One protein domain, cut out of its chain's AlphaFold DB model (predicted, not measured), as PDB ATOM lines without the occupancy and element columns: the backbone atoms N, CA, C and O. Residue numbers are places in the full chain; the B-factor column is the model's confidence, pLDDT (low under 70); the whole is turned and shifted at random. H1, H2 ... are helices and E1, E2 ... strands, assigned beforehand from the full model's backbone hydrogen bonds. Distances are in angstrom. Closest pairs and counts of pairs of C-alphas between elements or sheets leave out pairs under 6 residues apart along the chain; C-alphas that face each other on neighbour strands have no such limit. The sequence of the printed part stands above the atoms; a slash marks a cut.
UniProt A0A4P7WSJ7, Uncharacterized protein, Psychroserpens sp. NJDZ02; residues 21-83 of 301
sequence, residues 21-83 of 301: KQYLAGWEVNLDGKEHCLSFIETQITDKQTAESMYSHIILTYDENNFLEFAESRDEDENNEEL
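What this domain is: This is residues 21 to 83 of the 301 residues of an uncharacterized protein of Psychroserpens sp. NJDZ02 (UniProt A0A4P7WSJ7). A twisted antiparallel sheet of four strands has both helices near its E1 edge: H1 stands up from one face and the very short H2 packs on the opposite face. E2 and E3 form the long hairpin of the sheet, and the short E4 folds back along E3 at the other edge. The 63 printed residues hold E1, H1, H2, E2, E3, E4 along the chain, in sheet order E1 - E2 - E3 - E4; the class is mixed, helices and strands. The whole is compact, with a radius of gyration of the C-alphas of 11.1 A and spans of 31 by 23 by 19 A.

How they stand to each other: E2, residues 56 to 62, and E3, residues 68 to 75, are an antiparallel hairpin, with N 59 and O 72 at 2.8 A. E1, residues 21 to 25, is antiparallel to E2, with N 22 and O 60 at 2.9 A. E4, residues 80 to 82, forms a hairpin with E3, with N 73 and O 81 at 2.9 A; E2, E3 and E4 are a meander, each strand the antiparallel neighbour of the one before. H1, residues 35 to 44, is on the sheet over E1 at a height of 10.7 A and stands up from it at 55 degrees; the closest C-alphas of H1 and E1 are those of Gln 44 and Leu 24, 4.9 A. H2, residues 48 to 51, is over E1 on the opposite face, at a height of 7.4 A, with the C-alphas of Ala 51 and Ala 25 closest at 5.1 A. In H1 every O i to N i+4 pair is within hydrogen-bond range; H2 is too short for such a pair.

Where its parts are: E1 begins at C-alpha 21 (153.574, 136.124, 139.821) and spans 13.5 A. H1 spans 14.0 A, H2 5.2 A, E2 20.2 A and E3 20.9 A. E4 spans 6.7 A and ends at C-alpha 82 (148.660, 149.001, 134.163).

The domain as a whole: The C-alphas farthest apart, of Asn 65 and Asp 77, are 32.7 A apart. The printed part has no cut, no link is long, and no printed residue is under 70 in pLDDT.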
ATOM      1  N   LYS A  21     152.933 134.921 140.345       97.00
ATOM      2  CA  LYS A  21     153.574 136.124 139.821       97.00
ATOM      3  C   LYS A  21     154.857 135.784 139.084       97.00
ATOM      4  O   LYS A  21     155.576 134.875 139.502       97.00
ATOM      5  N   GLN A  22     155.134 136.528 138.023       97.69
ATOM      6  CA  GLN A  22     156.435 136.573 137.362       97.69
ATOM      7  C   GLN A  22     156.927 138.012 137.321       97.69
ATOM      8  O   GLN A  22     156.126 138.937 137.218       97.69
ATOM      9  N   TYR A  23     158.241 138.164 137.424       97.94
ATOM     10  CA  TYR A  23     158.929 139.443 137.413       97.94
ATOM     11  C   TYR A  23     159.820 139.473 136.181       97.94
ATOM     12  O   TYR A  23     160.567 138.519 135.955       97.94
ATOM     13  N   LEU A  24     159.701 140.518 135.373       97.56
ATOM     14  CA  LEU A  24     160.487 140.710 134.159       97.56
ATOM     15  C   LEU A  24     161.294 142.000 134.290       97.56
ATOM     16  O   LEU A  24     160.762 142.987 134.788       97.56
ATOM     17  N   ALA A  25     162.542 141.999 133.838       95.38
ATOM     18  CA  ALA A  25     163.314 143.226 133.669       95.38
ATOM     19  C   ALA A  25     162.877 143.994 132.405       95.38
ATOM     20  O   ALA A  25     162.458 143.387 131.418       95.38
ATOM     21  N   GLY A  26     162.989 145.324 132.438       90.62
ATOM     22  CA  GLY A  26     162.617 146.195 131.323       90.62
ATOM     23  C   GLY A  26     161.109 146.423 131.201       90.62
ATOM     24  O   GLY A  26     160.321 146.000 132.052       90.62
ATOM     25  N   TRP A  27     160.711 147.110 130.130       86.56
ATOM     26  CA  TRP A  27     159.343 147.609 129.950       86.56
ATOM     27  C   TRP A  27     158.798 147.433 128.523       86.56
ATOM     28  O   TRP A  27     157.592 147.564 128.311       86.56
ATOM     29  N   GLU A  28     159.639 147.093 127.539       84.19
ATOM     30  CA  GLU A  28     159.283 147.107 126.115       84.19
ATOM     31  C   GLU A  28     158.525 145.845 125.655       84.19
ATOM     32  O   GLU A  28     158.960 145.142 124.737       84.19
ATOM     33  N   VAL A  29     157.372 145.540 126.267       90.62
ATOM     34  CA  VAL A  29     156.537 144.393 125.873       90.62
ATOM     35  C   VAL A  29     155.140 144.794 125.413       90.62
ATOM     36  O   VAL A  29     154.438 145.586 126.036       90.62
ATOM     37  N   ASN A  30     154.691 144.157 124.335       92.38
ATOM     38  CA  ASN A  30     153.294 144.141 123.925       92.38
ATOM     39  C   ASN A  30     152.681 142.789 124.327       92.38
ATOM     40  O   ASN A  30     153.076 141.747 123.807       92.38
ATOM     41  N   LEU A  31     151.736 142.794 125.268       95.25
ATOM     42  CA  LEU A  31     151.119 141.583 125.828       95.25
ATOM     43  C   LEU A  31     150.002 141.055 124.915       95.25
ATOM     44  O   LEU A  31     148.823 141.112 125.261       95.25
ATOM     45  N   ASP A  32     150.364 140.566 123.729       95.44
ATOM     46  CA  ASP A  32     149.420 140.101 122.701       95.44
ATOM     47  C   ASP A  32     149.481 138.596 122.397       95.44
ATOM     48  O   ASP A  32     148.948 138.155 121.379       95.44
ATOM     49  N   GLY A  33     150.164 137.823 123.246       93.69
ATOM     50  CA  GLY A  33     150.252 136.362 123.146       93.69
ATOM     51  C   GLY A  33     151.079 135.836 121.974       93.69
ATOM     52  O   GLY A  33     151.277 134.624 121.858       93.69
ATOM     53  N   LYS A  34     151.616 136.716 121.121       94.06
ATOM     54  CA  LYS A  34     152.443 136.310 119.984       94.06
ATOM     55  C   LYS A  34     153.864 135.978 120.410       94.06
ATOM     56  O   LYS A  34     154.308 136.202 121.534       94.06
ATOM     57  N   GLU A  35     154.615 135.463 119.450       92.50
ATOM     58  CA  GLU A  35     155.973 134.985 119.659       92.50
ATOM     59  C   GLU A  35     156.924 136.030 120.263       92.50
ATOM     60  O   GLU A  35     157.705 135.676 121.143       92.50
ATOM     61  N   HIS A  36     156.845 137.302 119.860       92.69
ATOM     62  CA  HIS A  36     157.681 138.362 120.440       92.69
ATOM     63  C   HIS A  36     157.399 138.559 121.939       92.69
ATOM     64  O   HIS A  36     158.335 138.634 122.728       92.69
ATOM     65  N   CYS A  37     156.126 138.531 122.350       94.88
ATOM     66  CA  CYS A  37     155.715 138.586 123.752       94.88
ATOM     67  C   CYS A  37     156.284 137.402 124.547       94.88
ATOM     68  O   CYS A  37     156.905 137.584 125.593       94.88
ATOM     69  N   LEU A  38     156.132 136.181 124.026       94.88
ATOM     70  CA  LEU A  38     156.636 134.979 124.694       94.88
ATOM     71  C   LEU A  38     158.167 134.967 124.797       94.88
ATOM     72  O   LEU A  38     158.704 134.525 125.810       94.88
ATOM     73  N   SER A  39     158.855 135.462 123.768       95.88
ATOM     74  CA  SER A  39     160.316 135.563 123.741       95.88
ATOM     75  C   SER A  39     160.808 136.606 124.740       95.88
ATOM     76  O   SER A  39     161.748 136.328 125.476       95.88
ATOM     77  N   PHE A  40     160.119 137.749 124.839       96.38
ATOM     78  CA  PHE A  40     160.389 138.771 125.850       96.38
ATOM     79  C   PHE A  40     160.281 138.204 127.260       96.38
ATOM     80  O   PHE A  40     161.212 138.343 128.049       96.38
ATOM     81  N   ILE A  41     159.194 137.490 127.564       96.69
ATOM     82  CA  ILE A  41     159.026 136.841 128.868       96.69
ATOM     83  C   ILE A  41     160.190 135.872 129.139       96.69
ATOM     84  O   ILE A  41     160.759 135.891 130.224       96.69
ATOM     85  N   GLU A  42     160.582 135.045 128.167       96.50
ATOM     86  CA  GLU A  42     161.680 134.079 128.330       96.50
ATOM     87  C   GLU A  42     163.048 134.723 128.589       96.50
ATOM     88  O   GLU A  42     163.831 134.192 129.382       96.50
ATOM     89  N   THR A  43     163.356 135.847 127.940       96.94
ATOM     90  CA  THR A  43     164.659 136.511 128.086       96.94
ATOM     91  C   THR A  43     164.712 137.486 129.252       96.94
ATOM     92  O   THR A  43     165.786 137.692 129.811       96.94
ATOM     93  N   GLN A  44     163.576 138.057 129.652       97.31
ATOM     94  CA  GLN A  44     163.520 139.079 130.699       97.31
ATOM     95  C   GLN A  44     163.108 138.547 132.070       97.31
ATOM     96  O   GLN A  44     163.281 139.246 133.068       97.31
ATOM     97  N   ILE A  45     162.575 137.321 132.159       97.75
ATOM     98  CA  ILE A  45     162.144 136.768 133.445       97.75
ATOM     99  C   ILE A  45     163.304 136.673 134.435       97.75
ATOM    100  O   ILE A  45     164.359 136.108 134.150       97.75
ATOM    101  N   THR A  46     163.084 137.186 135.637       98.19
ATOM    102  CA  THR A  46     164.067 137.212 136.716       98.19
ATOM    103  C   THR A  46     163.386 137.065 138.081       98.19
ATOM    104  O   THR A  46     162.175 136.837 138.171       98.19
ATOM    105  N   ASP A  47     164.157 137.108 139.166       97.44
ATOM    106  CA  ASP A  47     163.578 137.165 140.502       97.44
ATOM    107  C   ASP A  47     163.130 138.583 140.869       97.44
ATOM    108  O   ASP A  47     163.570 139.583 140.307       97.44
ATOM    109  N   LYS A  48     162.234 138.655 141.855       96.50
ATOM    110  CA  LYS A  48     161.662 139.912 142.332       96.50
ATOM    111  C   LYS A  48     162.736 140.947 142.679       96.50
ATOM    112  O   LYS A  48     162.572 142.112 142.349       96.50
ATOM    113  N   GLN A  49     163.793 140.527 143.371       96.31
ATOM    114  CA  GLN A  49     164.781 141.460 143.889       96.31
ATOM    115  C   GLN A  49     165.627 142.057 142.766       96.31
ATOM    116  O   GLN A  49     165.935 143.241 142.822       96.31
ATOM    117  N   THR A  50     165.981 141.252 141.767       97.00
ATOM    118  CA  THR A  50     166.679 141.721 140.568       97.00
ATOM    119  C   THR A  50     165.800 142.631 139.711       97.00
ATOM    120  O   THR A  50     166.266 143.678 139.272       97.00
ATOM    121  N   ALA A  51     164.524 142.288 139.509       96.69
ATOM    122  CA  ALA A  51     163.582 143.150 138.790       96.69
ATOM    123  C   ALA A  51     163.426 144.522 139.468       96.69
ATOM    124  O   ALA A  51     163.517 145.549 138.808       96.69
ATOM    125  N   GLU A  52     163.263 144.548 140.795       94.44
ATOM    126  CA  GLU A  52     163.118 145.788 141.571       94.44
ATOM    127  C   GLU A  52     164.391 146.653 141.609       94.44
ATOM    128  O   GLU A  52     164.314 147.808 142.013       94.44
ATOM    129  N   SER A  53     165.558 146.131 141.209       93.81
ATOM    130  CA  SER A  53     166.791 146.922 141.069       93.81
ATOM    131  C   SER A  53     167.051 147.439 139.653       93.81
ATOM    132  O   SER A  53     168.080 148.076 139.427       93.81
ATOM    133  N   MET A  54     166.163 147.152 138.701       92.25
ATOM    134  CA  MET A  54     166.221 147.718 137.353       92.25
ATOM    135  C   MET A  54     165.557 149.088 137.303       92.25
ATOM    136  O   MET A  54     164.639 149.359 138.072       92.25
ATOM    137  N   TYR A  55     165.965 149.904 136.327       90.44
ATOM    138  CA  TYR A  55     165.320 151.187 136.029       90.44
ATOM    139  C   TYR A  55     163.810 151.038 135.797       90.44
ATOM    140  O   TYR A  55     163.015 151.877 136.205       90.44
ATOM    141  N   SER A  56     163.410 149.940 135.153       92.88
ATOM    142  CA  SER A  56     162.013 149.550 135.024       92.88
ATOM    143  C   SER A  56     161.853 148.035 135.031       92.88
ATOM    144  O   SER A  56     162.772 147.283 134.678       92.88
ATOM    145  N   HIS A  57     160.678 147.581 135.452       96.00
ATOM    146  CA  HIS A  57     160.328 146.169 135.471       96.00
ATOM    147  C   HIS A  57     158.827 145.943 135.317       96.00
ATOM    148  O   HIS A  57     158.013 146.835 135.551       96.00
ATOM    149  N   ILE A  58     158.456 144.711 134.971       97.25
ATOM    150  CA  ILE A  58     157.066 144.290 134.796       97.25
ATOM    151  C   ILE A  58     156.721 143.181 135.783       97.25
ATOM    152  O   ILE A  58     157.493 142.244 136.003       97.25
ATOM    153  N   ILE A  59     155.517 143.257 136.343       97.62
ATOM    154  CA  ILE A  59     154.933 142.224 137.192       97.62
ATOM    155  C   ILE A  59     153.732 141.627 136.471       97.62
ATOM    156  O   ILE A  59     152.711 142.283 136.284       97.62
ATOM    157  N   LEU A  60     153.832 140.347 136.122       97.62
ATOM    158  CA  LEU A  60     152.730 139.568 135.564       97.62
ATOM    159  C   LEU A  60     152.036 138.796 136.685       97.62
ATOM    160  O   LEU A  60     152.696 138.052 137.414       97.62
ATOM    161  N   THR A  61     150.720 138.944 136.827       97.38
ATOM    162  CA  THR A  61     149.895 138.222 137.805       97.38
ATOM    163  C   THR A  61     148.899 137.319 137.084       97.38
ATOM    164  O   THR A  61     148.155 137.764 136.213       97.38
ATOM    165  N   TYR A  62     148.893 136.044 137.464       96.62
ATOM    166  CA  TYR A  62     148.087 135.008 136.826       96.62
ATOM    167  C   TYR A  62     146.958 134.531 137.739       96.62
ATOM    168  O   TYR A  62     147.170 134.381 138.950       96.62
ATOM    169  N   ASP A  63     145.808 134.239 137.135       94.38
ATOM    170  CA  ASP A  63     144.613 133.723 137.800       94.38
ATOM    171  C   ASP A  63     144.787 132.274 138.306       94.38
ATOM    172  O   ASP A  63     145.835 131.631 138.171       94.38
ATOM    173  N   GLU A  64     143.723 131.723 138.892       93.62
ATOM    174  CA  GLU A  64     143.689 130.344 139.401       93.62
ATOM    175  C   GLU A  64     143.844 129.282 138.295       93.62
ATOM    176  O   GLU A  64     144.309 128.169 138.557       93.62
ATOM    177  N   ASN A  65     143.491 129.634 137.058       93.19
ATOM    178  CA  ASN A  65     143.601 128.789 135.873       93.19
ATOM    179  C   ASN A  65     144.944 128.964 135.146       93.19
ATOM    180  O   ASN A  65     145.194 128.269 134.157       93.19
ATOM    181  N   ASN A  66     145.841 129.797 135.683       94.94
ATOM    182  CA  ASN A  66     147.142 130.157 135.131       94.94
ATOM    183  C   ASN A  66     147.095 131.030 133.866       94.94
ATOM    184  O   ASN A  66     148.060 131.015 133.104       94.94
ATOM    185  N   PHE A  67     146.025 131.781 133.629       95.56
ATOM    186  CA  PHE A  67     145.967 132.809 132.590       95.56
ATOM    187  C   PHE A  67     146.387 134.164 133.148       95.56
ATOM    188  O   PHE A  67     146.181 134.446 134.327       95.56
ATOM    189  N   LEU A  68     147.033 134.980 132.319       96.38
ATOM    190  CA  LEU A  68     147.447 136.326 132.684       96.38
ATOM    191  C   LEU A  68     146.199 137.172 132.947       96.38
ATOM    192  O   LEU A  68     145.411 137.421 132.040       96.38
ATOM    193  N   GLU A  69     146.026 137.593 134.195       95.44
ATOM    194  CA  GLU A  69     144.871 138.380 134.639       95.44
ATOM    195  C   GLU A  69     145.216 139.866 134.719       95.44
ATOM    196  O   GLU A  69     144.384 140.721 134.431       95.44
ATOM    197  N   PHE A  70     146.449 140.171 135.125       96.06
ATOM    198  CA  PHE A  70     146.888 141.532 135.387       96.06
ATOM    199  C   PHE A  70     148.380 141.687 135.102       96.06
ATOM    200  O   PHE A  70     149.178 140.800 135.422       96.06
ATOM    201  N   ALA A  71     148.758 142.830 134.540       97.00
ATOM    202  CA  ALA A  71     150.141 143.197 134.294       97.00
ATOM    203  C   ALA A  71     150.360 144.671 134.642       97.00
ATOM    204  O   ALA A  71     149.560 145.523 134.267       97.00
ATOM    205  N   GLU A  72     151.450 144.967 135.342       96.44
ATOM    206  CA  GLU A  72     151.860 146.339 135.655       96.44
ATOM    207  C   GLU A  72     153.342 146.533 135.346       96.44
ATOM    208  O   GLU A  72     154.145 145.637 135.623       96.44
ATOM    209  N   SER A  73     153.699 147.687 134.786       95.88
ATOM    210  CA  SER A  73     155.075 148.179 134.746       95.88
ATOM    211  C   SER A  73     155.326 149.096 135.941       95.88
ATOM    212  O   SER A  73     154.408 149.732 136.466       95.88
ATOM    213  N   ARG A  74     156.576 149.129 136.397       94.62
ATOM    214  CA  ARG A  74     157.055 150.020 137.452       94.62
ATOM    215  C   ARG A  74     158.393 150.616 137.053       94.62
ATOM    216  O   ARG A  74     159.240 149.875 136.552       94.62
ATOM    217  N   ASP A  75     158.570 151.907 137.292       91.44
ATOM    218  CA  ASP A  75     159.843 152.609 137.114       91.44
ATOM    219  C   ASP A  75     160.583 152.814 138.453       91.44
ATOM    220  O   ASP A  75     160.122 152.383 139.517       91.44
ATOM    221  N   GLU A  76     161.761 153.440 138.391       85.69
ATOM    222  CA  GLU A  76     162.612 153.730 139.552       85.69
ATOM    223  C   GLU A  76     161.986 154.706 140.562       85.69
ATOM    224  O   GLU A  76     162.345 154.680 141.741       85.69
ATOM    225  N   ASP A  77     161.020 155.518 140.123       86.69
ATOM    226  CA  ASP A  77     160.283 156.484 140.943       86.69
ATOM    227  C   ASP A  77     159.035 155.859 141.599       86.69
ATOM    228  O   ASP A  77     158.216 156.556 142.204       86.69
ATOM    229  N   GLU A  78     158.887 154.532 141.499       81.44
ATOM    230  CA  GLU A  78     157.719 153.760 141.931       81.44
ATOM    231  C   GLU A  78     156.408 154.162 141.230       81.44
ATOM    232  O   GLU A  78     155.321 153.789 141.695       81.44
ATOM    233  N   ASN A  79     156.470 154.867 140.094       87.12
ATOM    234  CA  ASN A  79     155.284 155.070 139.276       87.12
ATOM    235  C   ASN A  79     154.872 153.726 138.690       87.12
ATOM    236  O   ASN A  79     155.703 152.939 138.232       87.12
ATOM    237  N   ASN A  80     153.571 153.459 138.703       91.75
ATOM    238  CA  ASN A  80     153.016 152.226 138.183       91.75
ATOM    239  C   ASN A  80     152.020 152.499 137.057       91.75
ATOM    240  O   ASN A  80     151.137 153.350 137.174       91.75
ATOM    241  N   GLU A  81     152.135 151.727 135.983       93.00
ATOM    242  CA  GLU A  81     151.206 151.755 134.860       93.00
ATOM    243  C   GLU A  81     150.642 150.351 134.639       93.00
ATOM    244  O   GLU A  81     151.374 149.362 134.567       93.00
ATOM    245  N   GLU A  82     149.315 150.246 134.560       95.12
ATOM    246  CA  GLU A  82     148.660 149.001 134.163       95.12
ATOM    247  C   GLU A  82     148.862 148.779 132.663       95.12
ATOM    248  O   GLU A  82     148.511 149.624 131.837       95.12
ATOM    249  N   LEU A  83     149.411 147.621 132.303       94.31
ATOM    250  CA  LEU A  83     149.677 147.274 130.916       94.31
ATOM    251  C   LEU A  83     148.433 146.678 130.258       94.31
ATOM    252  O   LEU A  83     147.749 145.819 130.815       94.31
TER     253      LEU A  83